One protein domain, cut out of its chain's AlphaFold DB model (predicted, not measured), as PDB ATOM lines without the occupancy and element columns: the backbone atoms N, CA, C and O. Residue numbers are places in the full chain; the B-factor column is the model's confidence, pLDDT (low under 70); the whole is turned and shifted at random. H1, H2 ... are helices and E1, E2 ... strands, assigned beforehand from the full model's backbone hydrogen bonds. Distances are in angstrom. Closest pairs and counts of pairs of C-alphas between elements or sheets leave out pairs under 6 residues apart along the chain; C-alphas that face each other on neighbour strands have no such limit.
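AT A GLANCE: This is residues 211 to 307 of the 468 residues of an uncharacterized protein of Gammaproteobacteria bacterium (UniProt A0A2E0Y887). One twisted sheet of four strands has a single helix, H1, over one face and its other face bare. The long hairpin of E1 and E2 reaches well past E3 and E4 as an arm, and its turn makes one end of the longest axis; the link from E2 to E3 makes the other end. The printed part has 97 residues, with one named helix and four named strands in the order H1 E1 E2 E3 E4; the class is mixed, helices and strands. The sheet's order is E1 - E2 - E3 - E4, all antiparallel. The whole is loose, with a radius of gyration of the C-alphas of 16.5 A, and elongated, spanning 57 by 29 by 18 A.

HOW THE PARTS SIT: After residues 211 to 220 comes H1, residues 221 to 231, in which every O i to N i+4 pair is within hydrogen-bond range. The strands E1, residues 236 to 247, E2, residues 253 to 266, E3, residues 280 to 287, and E4, residues 296 to 304, form a meander, each strand the antiparallel neighbour of the one before. H1 is on this sheet at a height over the sheet of 9.3 A, and the two make two layers, a helix on one face of a sheet. It lies over E2 and E3 and runs along the strands, at 11 degrees to E2 on the local plane. The closest C-alphas of H1 and E2 are those of Ile 228 and Gly 265, 6.6 A apart; those of H1 and E3 are Ala 224 and Val 285, 7.4 A apart. E1 and E2 form a hairpin, with N 238 and O 264 at 2.9 A and N 246 and O 254 at 2.9 A. E2 bends by 79 degrees at residue 256. E2 and E3 form a hairpin too, with N 263 and O 285 at 2.8 A. In the hairpin of E3 and E4, N 282 and O 302 are 2.9 A apart. The edge strands E1 and E4 are apart.

IN THESE COORDINATES: H1 begins at C-alpha 221 (246.640, 180.213, 350.281) and is 15.4 A long from first to last C-alpha. E1 measures 35.5 A and ends at C-alpha 247 (259.392, 177.638, 324.541). E2 measures 31.9 A, E3 23.6 A and E4 24.0 A; E4 ends at C-alpha 304 (222.316, 175.344, 343.852).

THE WHOLE: The two C-alphas farthest apart are those of Ser 249 and Asn 276, at 57.4 A. The printed part has no cut. The link from E2 to E3, residues 267 to 279, is long. Mean pLDDT of the printed part is 84.0; residues 268 to 277 and 306 to 307 are under 70.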
ATOM      1  N   ASP A 211     234.013 190.099 353.029       87.56
ATOM      2  CA  ASP A 211     234.409 188.704 352.822       87.56
ATOM      3  C   ASP A 211     233.341 187.866 352.106       87.56
ATOM      4  O   ASP A 211     232.134 188.049 352.296       87.56
ATOM      5  N   VAL A 212     233.801 186.857 351.366       86.38
ATOM      6  CA  VAL A 212     232.984 185.718 350.941       86.38
ATOM      7  C   VAL A 212     233.310 184.564 351.886       86.38
ATOM      8  O   VAL A 212     234.393 183.997 351.824       86.38
ATOM      9  N   VAL A 213     232.385 184.253 352.799       88.44
ATOM     10  CA  VAL A 213     232.526 183.213 353.841       88.44
ATOM     11  C   VAL A 213     233.837 183.293 354.651       88.44
ATOM     12  O   VAL A 213     234.486 182.290 354.929       88.44
ATOM     13  N   GLY A 214     234.244 184.510 355.025       89.44
ATOM     14  CA  GLY A 214     235.508 184.785 355.720       89.44
ATOM     15  C   GLY A 214     236.726 184.971 354.803       89.44
ATOM     16  O   GLY A 214     237.712 185.559 355.239       89.44
ATOM     17  N   ILE A 215     236.657 184.555 353.535       91.31
ATOM     18  CA  ILE A 215     237.734 184.708 352.546       91.31
ATOM     19  C   ILE A 215     237.756 186.156 352.031       91.31
ATOM     20  O   ILE A 215     236.715 186.700 351.650       91.31
ATOM     21  N   ARG A 216     238.938 186.781 351.989       90.19
ATOM     22  CA  ARG A 216     239.150 188.163 351.516       90.19
ATOM     23  C   ARG A 216     240.245 188.243 350.457       90.19
ATOM     24  O   ARG A 216     241.153 187.417 350.422       90.19
ATOM     25  N   LEU A 217     240.182 189.285 349.626       85.81
ATOM     26  CA  LEU A 217     241.267 189.624 348.702       85.81
ATOM     27  C   LEU A 217     242.551 189.945 349.485       85.81
ATOM     28  O   LEU A 217     242.507 190.598 350.530       85.81
ATOM     29  N   GLY A 218     243.694 189.486 348.978       86.50
ATOM     30  CA  GLY A 218     244.992 189.653 349.639       86.50
ATOM     31  C   GLY A 218     245.325 188.614 350.722       86.50
ATOM     32  O   GLY A 218     246.433 188.662 351.246       86.50
ATOM     33  N   MET A 219     244.433 187.666 351.037       94.12
ATOM     34  CA  MET A 219     244.774 186.502 351.875       94.12
ATOM     35  C   MET A 219     245.780 185.577 351.182       94.12
ATOM     36  O   MET A 219     245.741 185.415 349.967       94.12
ATOM     37  N   THR A 220     246.634 184.902 351.942       96.12
ATOM     38  CA  THR A 220     247.468 183.793 351.449       96.12
ATOM     39  C   THR A 220     246.645 182.525 351.180       96.12
ATOM     40  O   THR A 220     245.514 182.382 351.652       96.12
ATOM     41  N   GLN A 221     247.229 181.551 350.468       96.25
ATOM     42  CA  GLN A 221     246.640 180.213 350.281       96.25
ATOM     43  C   GLN A 221     246.265 179.548 351.615       96.25
ATOM     44  O   GLN A 221     245.170 179.003 351.745       96.25
ATOM     45  N   ALA A 222     247.132 179.640 352.628       96.31
ATOM     46  CA  ALA A 222     246.891 179.044 353.941       96.31
ATOM     47  C   ALA A 222     245.683 179.671 354.661       96.31
ATOM     48  O   ALA A 222     244.857 178.946 355.216       96.31
ATOM     49  N   GLU A 223     245.543 180.998 354.613       95.75
ATOM     50  CA  GLU A 223     244.403 181.715 355.203       95.75
ATOM     51  C   GLU A 223     243.095 181.414 354.464       95.75
ATOM     52  O   GLU A 223     242.073 181.166 355.104       95.75
ATOM     53  N   ALA A 224     243.122 181.355 353.130       95.69
ATOM     54  CA  ALA A 224     241.951 180.997 352.332       95.69
ATOM     55  C   ALA A 224     241.489 179.550 352.588       95.69
ATOM     56  O   ALA A 224     240.301 179.309 352.805       95.69
ATOM     57  N   VAL A 225     242.418 178.588 352.639       96.38
ATOM     58  CA  VAL A 225     242.130 177.189 353.009       96.38
ATOM     59  C   VAL A 225     241.579 177.104 354.437       96.38
ATOM     60  O   VAL A 225     240.626 176.361 354.681       96.38
ATOM     61  N   ALA A 226     242.127 177.876 355.381       95.81
ATOM     62  CA  ALA A 226     241.615 177.941 356.748       95.81
ATOM     63  C   ALA A 226     240.189 178.519 356.808       95.81
ATOM     64  O   ALA A 226     239.347 177.959 357.505       95.81
ATOM     65  N   ALA A 227     239.890 179.571 356.038       94.88
ATOM     66  CA  ALA A 227     238.556 180.165 355.952       94.88
ATOM     67  C   ALA A 227     237.517 179.195 355.354       94.88
ATOM     68  O   ALA A 227     236.450 179.028 355.941       94.88
ATOM     69  N   ILE A 228     237.845 178.471 354.271       94.06
ATOM     70  CA  ILE A 228     236.968 177.422 353.707       94.06
ATOM     71  C   ILE A 228     236.652 176.352 354.768       94.06
ATOM     72  O   ILE A 228     235.488 175.995 354.962       94.06
ATOM     73  N   ARG A 229     237.676 175.870 355.493       94.81
ATOM     74  CA  ARG A 229     237.509 174.872 356.567       94.81
ATOM     75  C   ARG A 229     236.685 175.401 357.737       94.81
ATOM     76  O   ARG A 229     235.873 174.655 358.268       94.81
ATOM     77  N   ALA A 230     236.884 176.656 358.139       93.88
ATOM     78  CA  ALA A 230     236.143 177.283 359.231       93.88
ATOM     79  C   ALA A 230     234.668 177.525 358.867       93.88
ATOM     80  O   ALA A 230     233.798 177.358 359.717       93.88
ATOM     81  N   TYR A 231     234.387 177.876 357.609       92.31
ATOM     82  CA  TYR A 231     233.030 178.080 357.112       92.31
ATOM     83  C   TYR A 231     232.219 176.776 357.053       92.31
ATOM     84  O   TYR A 231     231.106 176.718 357.579       92.31
ATOM     85  N   LYS A 232     232.755 175.728 356.412       90.19
ATOM     86  CA  LYS A 232     232.049 174.448 356.236       90.19
ATOM     87  C   LYS A 232     233.047 173.281 356.276       90.19
ATOM     88  O   LYS A 232     233.499 172.832 355.222       90.19
ATOM     89  N   PRO A 233     233.364 172.737 357.472       87.88
ATOM     90  CA  PRO A 233     234.403 171.713 357.661       87.88
ATOM     91  C   PRO A 233     234.242 170.420 356.843       87.88
ATOM     92  O   PRO A 233     235.190 169.650 356.737       87.88
ATOM     93  N   GLY A 234     233.047 170.160 356.299       85.06
ATOM     94  CA  GLY A 234     232.750 169.002 355.451       85.06
ATOM     95  C   GLY A 234     233.030 169.184 353.953       85.06
ATOM     96  O   GLY A 234     232.827 168.231 353.204       85.06
ATOM     97  N   LEU A 235     233.463 170.367 353.495       86.56
ATOM     98  CA  LEU A 235     233.877 170.562 352.100       86.56
ATOM     99  C   LEU A 235     235.186 169.816 351.813       86.56
ATOM    100  O   LEU A 235     236.155 169.909 352.572       86.56
ATOM    101  N   ALA A 236     235.233 169.117 350.681       90.62
ATOM    102  CA  ALA A 236     236.478 168.615 350.132       90.62
ATOM    103  C   ALA A 236     237.260 169.788 349.536       90.62
ATOM    104  O   ALA A 236     236.711 170.598 348.791       90.62
ATOM    105  N   ILE A 237     238.545 169.880 349.879       93.62
ATOM    106  CA  ILE A 237     239.430 170.929 349.376       93.62
ATOM    107  C   ILE A 237     240.359 170.319 348.332       93.62
ATOM    108  O   ILE A 237     241.113 169.394 348.638       93.62
ATOM    109  N   GLN A 238     240.276 170.833 347.107       94.62
ATOM    110  CA  GLN A 238     241.072 170.413 345.957       94.62
ATOM    111  C   GLN A 238     241.978 171.575 345.540       94.62
ATOM    112  O   GLN A 238     241.507 172.699 345.376       94.62
ATOM    113  N   GLU A 239     243.276 171.321 345.381       95.56
ATOM    114  CA  GLU A 239     244.244 172.334 344.949       95.56
ATOM    115  C   GLU A 239     244.602 172.114 343.476       95.56
ATOM    116  O   GLU A 239     245.061 171.040 343.082       95.56
ATOM    117  N   HIS A 240     244.389 173.136 342.653       93.00
ATOM    118  CA  HIS A 240     244.660 173.115 341.223       93.00
ATOM    119  C   HIS A 240     245.979 173.839 340.961       93.00
ATOM    120  O   HIS A 240     246.104 175.044 341.173       93.00
ATOM    121  N   THR A 241     246.983 173.085 340.516       93.88
ATOM    122  CA  THR A 241     248.302 173.625 340.160       93.88
ATOM    123  C   THR A 241     248.347 173.966 338.674       93.88
ATOM    124  O   THR A 241     248.036 173.119 337.836       93.88
ATOM    125  N   THR A 242     248.785 175.178 338.337       89.94
ATOM    126  CA  THR A 242     249.107 175.579 336.961       89.94
ATOM    127  C   THR A 242     250.616 175.542 336.749       89.94
ATOM    128  O   THR A 242     251.389 176.048 337.563       89.94
ATOM    129  N   GLU A 243     251.030 174.960 335.625       92.25
ATOM    130  CA  GLU A 243     252.412 174.993 335.151       92.25
ATOM    131  C   GLU A 243     252.624 176.228 334.273       92.25
ATOM    132  O   GLU A 243     251.879 176.452 333.316       92.25
ATOM    133  N   ILE A 244     253.654 177.020 334.566       80.75
ATOM    134  CA  ILE A 244     254.117 178.077 333.665       80.75
ATOM    135  C   ILE A 244     255.103 177.428 332.696       80.75
ATOM    136  O   ILE A 244     256.110 176.853 333.116       80.75
ATOM    137  N   THR A 245     254.798 177.495 331.400       84.00
ATOM    138  CA  THR A 245     255.614 176.911 330.330       84.00
ATOM    139  C   THR A 245     256.077 177.979 329.351       84.00
ATOM    140  O   THR A 245     255.305 178.847 328.951       84.00
ATOM    141  N   ILE A 246     257.342 177.887 328.951       76.50
ATOM    142  CA  ILE A 246     257.958 178.720 327.911       76.50
ATOM    143  C   ILE A 246     258.400 177.820 326.758       76.50
ATOM    144  O   ILE A 246     258.533 176.610 326.934       76.50
ATOM    145  N   GLN A 247     258.695 178.386 325.590       85.62
ATOM    146  CA  GLN A 247     259.392 177.638 324.541       85.62
ATOM    147  C   GLN A 247     260.914 177.752 324.704       85.62
ATOM    148  O   GLN A 247     261.444 178.832 324.987       85.62
ATOM    149  N   ASP A 248     261.618 176.633 324.525       80.88
ATOM    150  CA  ASP A 248     263.074 176.606 324.378       80.88
ATOM    151  C   ASP A 248     263.508 176.983 322.941       80.88
ATOM    152  O   ASP A 248     262.683 177.236 322.059       80.88
ATOM    153  N   SER A 249     264.819 176.998 322.671       77.19
ATOM    154  CA  SER A 249     265.367 177.294 321.335       77.19
ATOM    155  C   SER A 249     264.921 176.314 320.238       77.19
ATOM    156  O   SER A 249     265.033 176.628 319.056       77.19
ATOM    157  N   ASN A 250     264.414 175.140 320.619       84.81
ATOM    158  CA  ASN A 250     263.926 174.071 319.750       84.81
ATOM    159  C   ASN A 250     262.381 174.014 319.726       84.81
ATOM    160  O   ASN A 250     261.798 173.029 319.262       84.81
ATOM    161  N   ARG A 251     261.716 175.062 320.245       80.75
ATOM    162  CA  ARG A 251     260.259 175.194 320.425       80.75
ATOM    163  C   ARG A 251     259.614 174.112 321.299       80.75
ATOM    164  O   ARG A 251     258.401 173.921 321.241       80.75
ATOM    165  N   GLN A 252     260.397 173.417 322.122       89.06
ATOM    166  CA  GLN A 252     259.869 172.467 323.098       89.06
ATOM    167  C   GLN A 252     259.317 173.221 324.317       89.06
ATOM    168  O   GLN A 252     259.932 174.205 324.743       89.06
ATOM    169  N   PRO A 253     258.183 172.787 324.898       84.00
ATOM    170  CA  PRO A 253     257.652 173.382 326.116       84.00
ATOM    171  C   PRO A 253     258.546 173.033 327.312       84.00
ATOM    172  O   PRO A 253     258.682 171.871 327.695       84.00
ATOM    173  N   LEU A 254     259.141 174.054 327.918       84.50
ATOM    174  CA  LEU A 254     259.906 173.968 329.154       84.50
ATOM    175  C   LEU A 254     259.052 174.513 330.299       84.50
ATOM    176  O   LEU A 254     258.741 175.703 330.326       84.50
ATOM    177  N   ILE A 255     258.694 173.652 331.255       89.19
ATOM    178  CA  ILE A 255     258.088 174.080 332.523       89.19
ATOM    179  C   ILE A 255     259.151 174.860 333.301       89.19
ATOM    180  O   ILE A 255     260.220 174.322 333.597       89.19
ATOM    181  N   VAL A 256     258.860 176.122 333.616       84.75
ATOM    182  CA  VAL A 256     259.757 176.999 334.385       84.75
ATOM    183  C   VAL A 256     259.312 177.160 335.833       84.75
ATOM    184  O   VAL A 256     260.167 177.287 336.704       84.75
ATOM    185  N   ASP A 257     258.004 177.097 336.099       87.25
ATOM    186  CA  ASP A 257     257.444 177.256 337.443       87.25
ATOM    187  C   ASP A 257     256.106 176.502 337.602       87.25
ATOM    188  O   ASP A 257     255.464 176.126 336.614       87.25
ATOM    189  N   ARG A 258     255.678 176.277 338.849       92.12
ATOM    190  CA  ARG A 258     254.407 175.642 339.230       92.12
ATOM    191  C   ARG A 258     253.829 176.327 340.465       92.12
ATOM    192  O   ARG A 258     254.495 176.398 341.492       92.12
ATOM    193  N   TYR A 259     252.570 176.751 340.397       91.62
ATOM    194  CA  TYR A 259     251.876 177.414 341.506       91.62
ATOM    195  C   TYR A 259     250.428 176.930 341.631       91.62
ATOM    196  O   TYR A 259     249.830 176.510 340.639       91.62
ATOM    197  N   VAL A 260     249.853 177.000 342.837       95.38
ATOM    198  CA  VAL A 260     248.435 176.683 343.070       95.38
ATOM    199  C   VAL A 260     247.592 177.849 342.562       95.38
ATOM    200  O   VAL A 260     247.414 178.853 343.242       95.38
ATOM    201  N   SER A 261     247.118 177.758 341.325       91.25
ATOM    202  CA  SER A 261     246.316 178.813 340.708       91.25
ATOM    203  C   SER A 261     244.936 178.913 341.342       91.25
ATOM    204  O   SER A 261     244.450 180.026 341.548       91.25
ATOM    205  N   GLU A 262     244.333 177.777 341.709       95.19
ATOM    206  CA  GLU A 262     243.001 177.729 342.312       95.19
ATOM    207  C   GLU A 262     242.923 176.740 343.487       95.19
ATOM    208  O   GLU A 262     243.516 175.664 343.461       95.19
ATOM    209  N   VAL A 263     242.125 177.074 344.500       96.00
ATOM    210  CA  VAL A 263     241.685 176.162 345.565       96.00
ATOM    211  C   VAL A 263     240.168 176.055 345.490       96.00
ATOM    212  O   VAL A 263     239.461 177.056 345.612       96.00
ATOM    213  N   TRP A 264     239.655 174.848 345.275       93.75
ATOM    214  CA  TRP A 264     238.221 174.570 345.226       93.75
ATOM    215  C   TRP A 264     237.775 173.968 346.557       93.75
ATOM    216  O   TRP A 264     238.379 173.010 347.029       93.75
ATOM    217  N   GLY A 265     236.703 174.503 347.140       91.94
ATOM    218  CA  GLY A 265     235.963 173.864 348.227       91.94
ATOM    219  C   GLY A 265     234.648 173.325 347.679       91.94
ATOM    220  O   GLY A 265     233.709 174.103 347.529       91.94
ATOM    221  N   ASP A 266     234.575 172.034 347.351       85.44
ATOM    222  CA  ASP A 266     233.375 171.407 346.781       85.44
ATOM    223  C   ASP A 266     232.836 170.255 347.642       85.44
ATOM    224  O   ASP A 266     233.504 169.720 348.530       85.44
ATOM    225  N   TRP A 267     231.583 169.872 347.401       70.94
ATOM    226  CA  TRP A 267     231.114 168.560 347.833       70.94
ATOM    227  C   TRP A 267     231.634 167.516 346.851       70.94
ATOM    228  O   TRP A 267     231.208 167.485 345.698       70.94
ATOM    229  N   ASN A 268     232.547 166.666 347.331       59.72
ATOM    230  CA  ASN A 268     233.223 165.639 346.542       59.72
ATOM    231  C   ASN A 268     232.224 164.861 345.665       59.72
ATOM    232  O   ASN A 268     231.418 164.067 346.156       59.72
ATOM    233  N   GLN A 269     232.327 165.069 344.351       53.06
ATOM    234  CA  GLN A 269     231.350 164.653 343.334       53.06
ATOM    235  C   GLN A 269     231.170 163.126 343.210       53.06
ATOM    236  O   GLN A 269     230.269 162.653 342.513       53.06
ATOM    237  N   SER A 270     232.001 162.334 343.898       47.47
ATOM    238  CA  SER A 270     231.792 160.892 344.068       47.47
ATOM    239  C   SER A 270     230.544 160.558 344.904       47.47
ATOM    240  O   SER A 270     229.928 159.513 344.682       47.47
ATOM    241  N   VAL A 271     230.097 161.453 345.796       50.97
ATOM    242  CA  VAL A 271     228.850 161.301 346.567       50.97
ATOM    243  C   VAL A 271     227.651 161.709 345.702       50.97
ATOM    244  O   VAL A 271     227.004 162.726 345.926       50.97
ATOM    245  N   ARG A 272     227.318 160.881 344.704       44.81
ATOM    246  CA  ARG A 272     226.204 161.092 343.746       44.81
ATOM    247  C   ARG A 272     224.784 161.074 344.347       44.81
ATOM    248  O   ARG A 272     223.808 161.055 343.601       44.81
ATOM    249  N   GLY A 273     224.648 161.050 345.669       51.25
ATOM    250  CA  GLY A 273     223.366 161.197 346.349       51.25
ATOM    251  C   GLY A 273     223.193 162.628 346.839       51.25
ATOM    252  O   GLY A 273     223.929 163.047 347.729       51.25
ATOM    253  N   TYR A 274     222.193 163.341 346.311       58.19
ATOM    254  CA  TYR A 274     221.696 164.586 346.900       58.19
ATOM    255  C   TYR A 274     221.299 164.314 348.360       58.19
ATOM    256  O   TYR A 274     220.261 163.701 348.620       58.19
ATOM    257  N   ARG A 275     222.140 164.700 349.325       52.59
ATOM    258  CA  ARG A 275     221.859 164.448 350.741       52.59
ATOM    259  C   ARG A 275     220.754 165.382 351.219       52.59
ATOM    260  O   ARG A 275     220.966 166.576 351.377       52.59
ATOM    261  N   ASN A 276     219.591 164.794 351.483       63.56
ATOM    262  CA  ASN A 276     218.523 165.356 352.312       63.56
ATOM    263  C   ASN A 276     217.974 166.729 351.863       63.56
ATOM    264  O   ASN A 276     217.389 167.436 352.676       63.56
ATOM    265  N   GLY A 277     218.149 167.106 350.591       69.12
ATOM    266  CA  GLY A 277     217.722 168.407 350.061       69.12
ATOM    267  C   GLY A 277     218.647 169.586 350.395       69.12
ATOM    268  O   GLY A 277     218.293 170.721 350.089       69.12
ATOM    269  N   GLU A 278     219.825 169.356 350.990       71.44
ATOM    270  CA  GLU A 278     220.791 170.437 351.229       71.44
ATOM    271  C   GLU A 278     221.251 171.088 349.907       71.44
ATOM    272  O   GLU A 278     221.518 170.370 348.935       71.44
ATOM    273  N   PRO A 279     221.410 172.427 349.853       73.00
ATOM    274  CA  PRO A 279     221.955 173.099 348.680       73.00
ATOM    275  C   PRO A 279     223.383 172.637 348.370       73.00
ATOM    276  O   PRO A 279     224.259 172.628 349.243       73.00
ATOM    277  N   ILE A 280     223.633 172.306 347.103       79.44
ATOM    278  CA  ILE A 280     224.978 172.014 346.604       79.44
ATOM    279  C   ILE A 280     225.755 173.325 346.575       79.44
ATOM    280  O   ILE A 280     225.290 174.314 346.013       79.44
ATOM    281  N   GLU A 281     226.946 173.324 347.162       82.44
ATOM    282  CA  GLU A 281     227.784 174.510 347.291       82.44
ATOM    283  C   GLU A 281     229.193 174.233 346.762       82.44
ATOM    284  O   GLU A 281     229.794 173.207 347.097       82.44
ATOM    285  N   LYS A 282     229.713 175.163 345.954       86.75
ATOM    286  CA  LYS A 282     231.101 175.183 345.483       86.75
ATOM    287  C   LYS A 282     231.711 176.558 345.751       86.75
ATOM    288  O   LYS A 282     231.186 177.578 345.312       86.75
ATOM    289  N   LEU A 283     232.859 176.571 346.415       90.69
ATOM    290  CA  LEU A 283     233.750 177.722 346.520       90.69
ATOM    291  C   LEU A 283     234.919 177.539 345.546       90.69
ATOM    292  O   LEU A 283     235.444 176.432 345.415       90.69
ATOM    293  N   VAL A 284     235.352 178.616 344.892       90.12
ATOM    294  CA  VAL A 284     236.611 178.652 344.126       90.12
ATOM    295  C   VAL A 284     237.391 179.873 344.566       90.12
ATOM    296  O   VAL A 284     236.897 180.987 344.464       90.12
ATOM    297  N   VAL A 285     238.613 179.688 345.038       92.00
ATOM    298  CA  VAL A 285     239.534 180.778 345.367       92.00
ATOM    299  C   VAL A 285     240.651 180.767 344.342       92.00
ATOM    300  O   VAL A 285     241.248 179.719 344.124       92.00
ATOM    301  N   VAL A 286     240.944 181.909 343.722       90.12
ATOM    302  CA  VAL A 286     241.990 182.027 342.695       90.12
ATOM    303  C   VAL A 286     243.078 182.983 343.164       90.12
ATOM    304  O   VAL A 286     242.805 184.109 343.603       90.12
ATOM    305  N   PHE A 287     244.322 182.534 343.047       90.12
ATOM    306  CA  PHE A 287     245.512 183.226 343.529       90.12
ATOM    307  C   PHE A 287     246.206 183.993 342.408       90.12
ATOM    308  O   PHE A 287     246.050 183.681 341.225       90.12
ATOM    309  N   ALA A 288     246.950 185.037 342.766       85.69
ATOM    310  CA  ALA A 288     247.785 185.761 341.821       85.69
ATOM    311  C   ALA A 288     248.859 184.829 341.228       85.69
ATOM    312  O   ALA A 288     249.480 184.030 341.938       85.69
ATOM    313  N   SER A 289     249.058 184.941 339.914       84.88
ATOM    314  CA  SER A 289     250.095 184.216 339.187       84.88
ATOM    315  C   SER A 289     251.485 184.783 339.502       84.88
ATOM    316  O   SER A 289     251.611 186.008 339.617       84.88
ATOM    317  N   PRO A 290     252.530 183.940 339.579       82.75
ATOM    318  CA  PRO A 290     253.899 184.385 339.787       82.75
ATOM    319  C   PRO A 290     254.362 185.497 338.828       82.75
ATOM    320  O   PRO A 290     253.890 185.566 337.692       82.75
ATOM    321  N   PRO A 291     255.309 186.345 339.267       83.62
ATOM    322  CA  PRO A 291     255.858 186.433 340.622       83.62
ATOM    323  C   PRO A 291     255.115 187.479 341.478       83.62
ATOM    324  O   PRO A 291     255.645 187.934 342.491       83.62
ATOM    325  N   ALA A 292     253.902 187.894 341.085       81.25
ATOM    326  CA  ALA A 292     253.055 188.677 341.979       81.25
ATOM    327  C   ALA A 292     252.833 187.888 343.283       81.25
ATOM    328  O   ALA A 292     252.732 186.658 343.256       81.25
ATOM    329  N   ALA A 293     252.784 188.590 344.421       86.75
ATOM    330  CA  ALA A 293     252.662 187.957 345.735       86.75
ATOM    331  C   ALA A 293     251.495 186.958 345.748       86.75
ATOM    332  O   ALA A 293     250.399 187.290 345.301       86.75
ATOM    333  N   HIS A 294     251.736 185.738 346.232       91.75
ATOM    334  CA  HIS A 294     250.819 184.615 346.039       91.75
ATOM    335  C   HIS A 294     249.608 184.678 346.987       91.75
ATOM    336  O   HIS A 294     249.533 183.994 348.011       91.75
ATOM    337  N   VAL A 295     248.676 185.569 346.646       93.50
ATOM    338  CA  VAL A 295     247.496 185.924 347.439       93.50
ATOM    339  C   VAL A 295     246.213 185.854 346.614       93.50
ATOM    340  O   VAL A 295     246.244 185.916 345.385       93.50
ATOM    341  N   VAL A 296     245.073 185.739 347.294       89.12
ATOM    342  CA  VAL A 296     243.730 185.717 346.705       89.12
ATOM    343  C   VAL A 296     243.494 186.978 345.876       89.12
ATOM    344  O   VAL A 296     243.424 188.083 346.419       89.12
ATOM    345  N   GLN A 297     243.313 186.799 344.566       85.56
ATOM    346  CA  GLN A 297     242.884 187.852 343.639       85.56
ATOM    347  C   GLN A 297     241.386 187.772 343.304       85.56
ATOM    348  O   GLN A 297     240.826 188.743 342.800       85.56
ATOM    349  N   TYR A 298     240.738 186.628 343.556       82.25
ATOM    350  CA  TYR A 298     239.344 186.374 343.189       82.25
ATOM    351  C   TYR A 298     238.734 185.220 344.021       82.25
ATOM    352  O   TYR A 298     239.449 184.292 344.403       82.25
ATOM    353  N   VAL A 299     237.423 185.286 344.300       84.81
ATOM    354  CA  VAL A 299     236.633 184.247 344.990       84.81
ATOM    355  C   VAL A 299     235.262 184.066 344.317       84.81
ATOM    356  O   VAL A 299     234.511 185.030 344.181       84.81
ATOM    357  N   GLU A 300     234.918 182.829 343.956       84.69
ATOM    358  CA  GLU A 300     233.600 182.374 343.498       84.69
ATOM    359  C   GLU A 300     232.831 181.694 344.638       84.69
ATOM    360  O   GLU A 300     233.422 180.989 345.464       84.69
ATOM    361  N   ARG A 301     231.500 181.822 344.627       87.81
ATOM    362  CA  ARG A 301     230.591 181.006 345.437       87.81
ATOM    363  C   ARG A 301     229.347 180.652 344.626       87.81
ATOM    364  O   ARG A 301     228.511 181.514 344.376       87.81
ATOM    365  N   ASP A 302     229.246 179.387 344.245       80.56
ATOM    366  CA  ASP A 302     228.102 178.778 343.566       80.56
ATOM    367  C   ASP A 302     227.244 178.048 344.610       80.56
ATOM    368  O   ASP A 302     227.775 177.279 345.418       80.56
ATOM    369  N   ILE A 303     225.935 178.311 344.620       80.19
ATOM    370  CA  ILE A 303     224.951 177.626 345.469       80.19
ATOM    371  C   ILE A 303     223.778 177.209 344.588       80.19
ATOM    372  O   ILE A 303     223.182 178.051 343.913       80.19
ATOM    373  N   ARG A 304     223.413 175.925 344.634       75.38
ATOM    374  CA  ARG A 304     222.316 175.344 343.852       75.38
ATOM    375  C   ARG A 304     221.349 174.628 344.778       75.38
ATOM    376  O   ARG A 304     221.721 173.674 345.460       75.38
ATOM    377  N   TYR A 305     220.112 175.102 344.799       73.19
ATOM    378  CA  TYR A 305     219.028 174.486 345.553       73.19
ATOM    379  C   TYR A 305     218.509 173.268 344.776       73.19
ATOM    380  O   TYR A 305     218.516 173.261 343.547       73.19
ATOM    381  N   VAL A 306     218.125 172.206 345.484       63.91
ATOM    382  CA  VAL A 306     217.760 170.902 344.883       63.91
ATOM    383  C   VAL A 306     216.242 170.796 344.624       63.91
ATOM    384  O   VAL A 306     215.737 169.790 344.131       63.91
ATOM    385  N   SER A 307     215.504 171.848 344.969       66.44
ATOM    386  CA  SER A 307     214.047 171.908 345.048       66.44
ATOM    387  C   SER A 307     213.580 173.371 345.044       66.44
ATOM    388  O   SER A 307     214.387 174.297 345.146       66.44
TER     389      SER A 307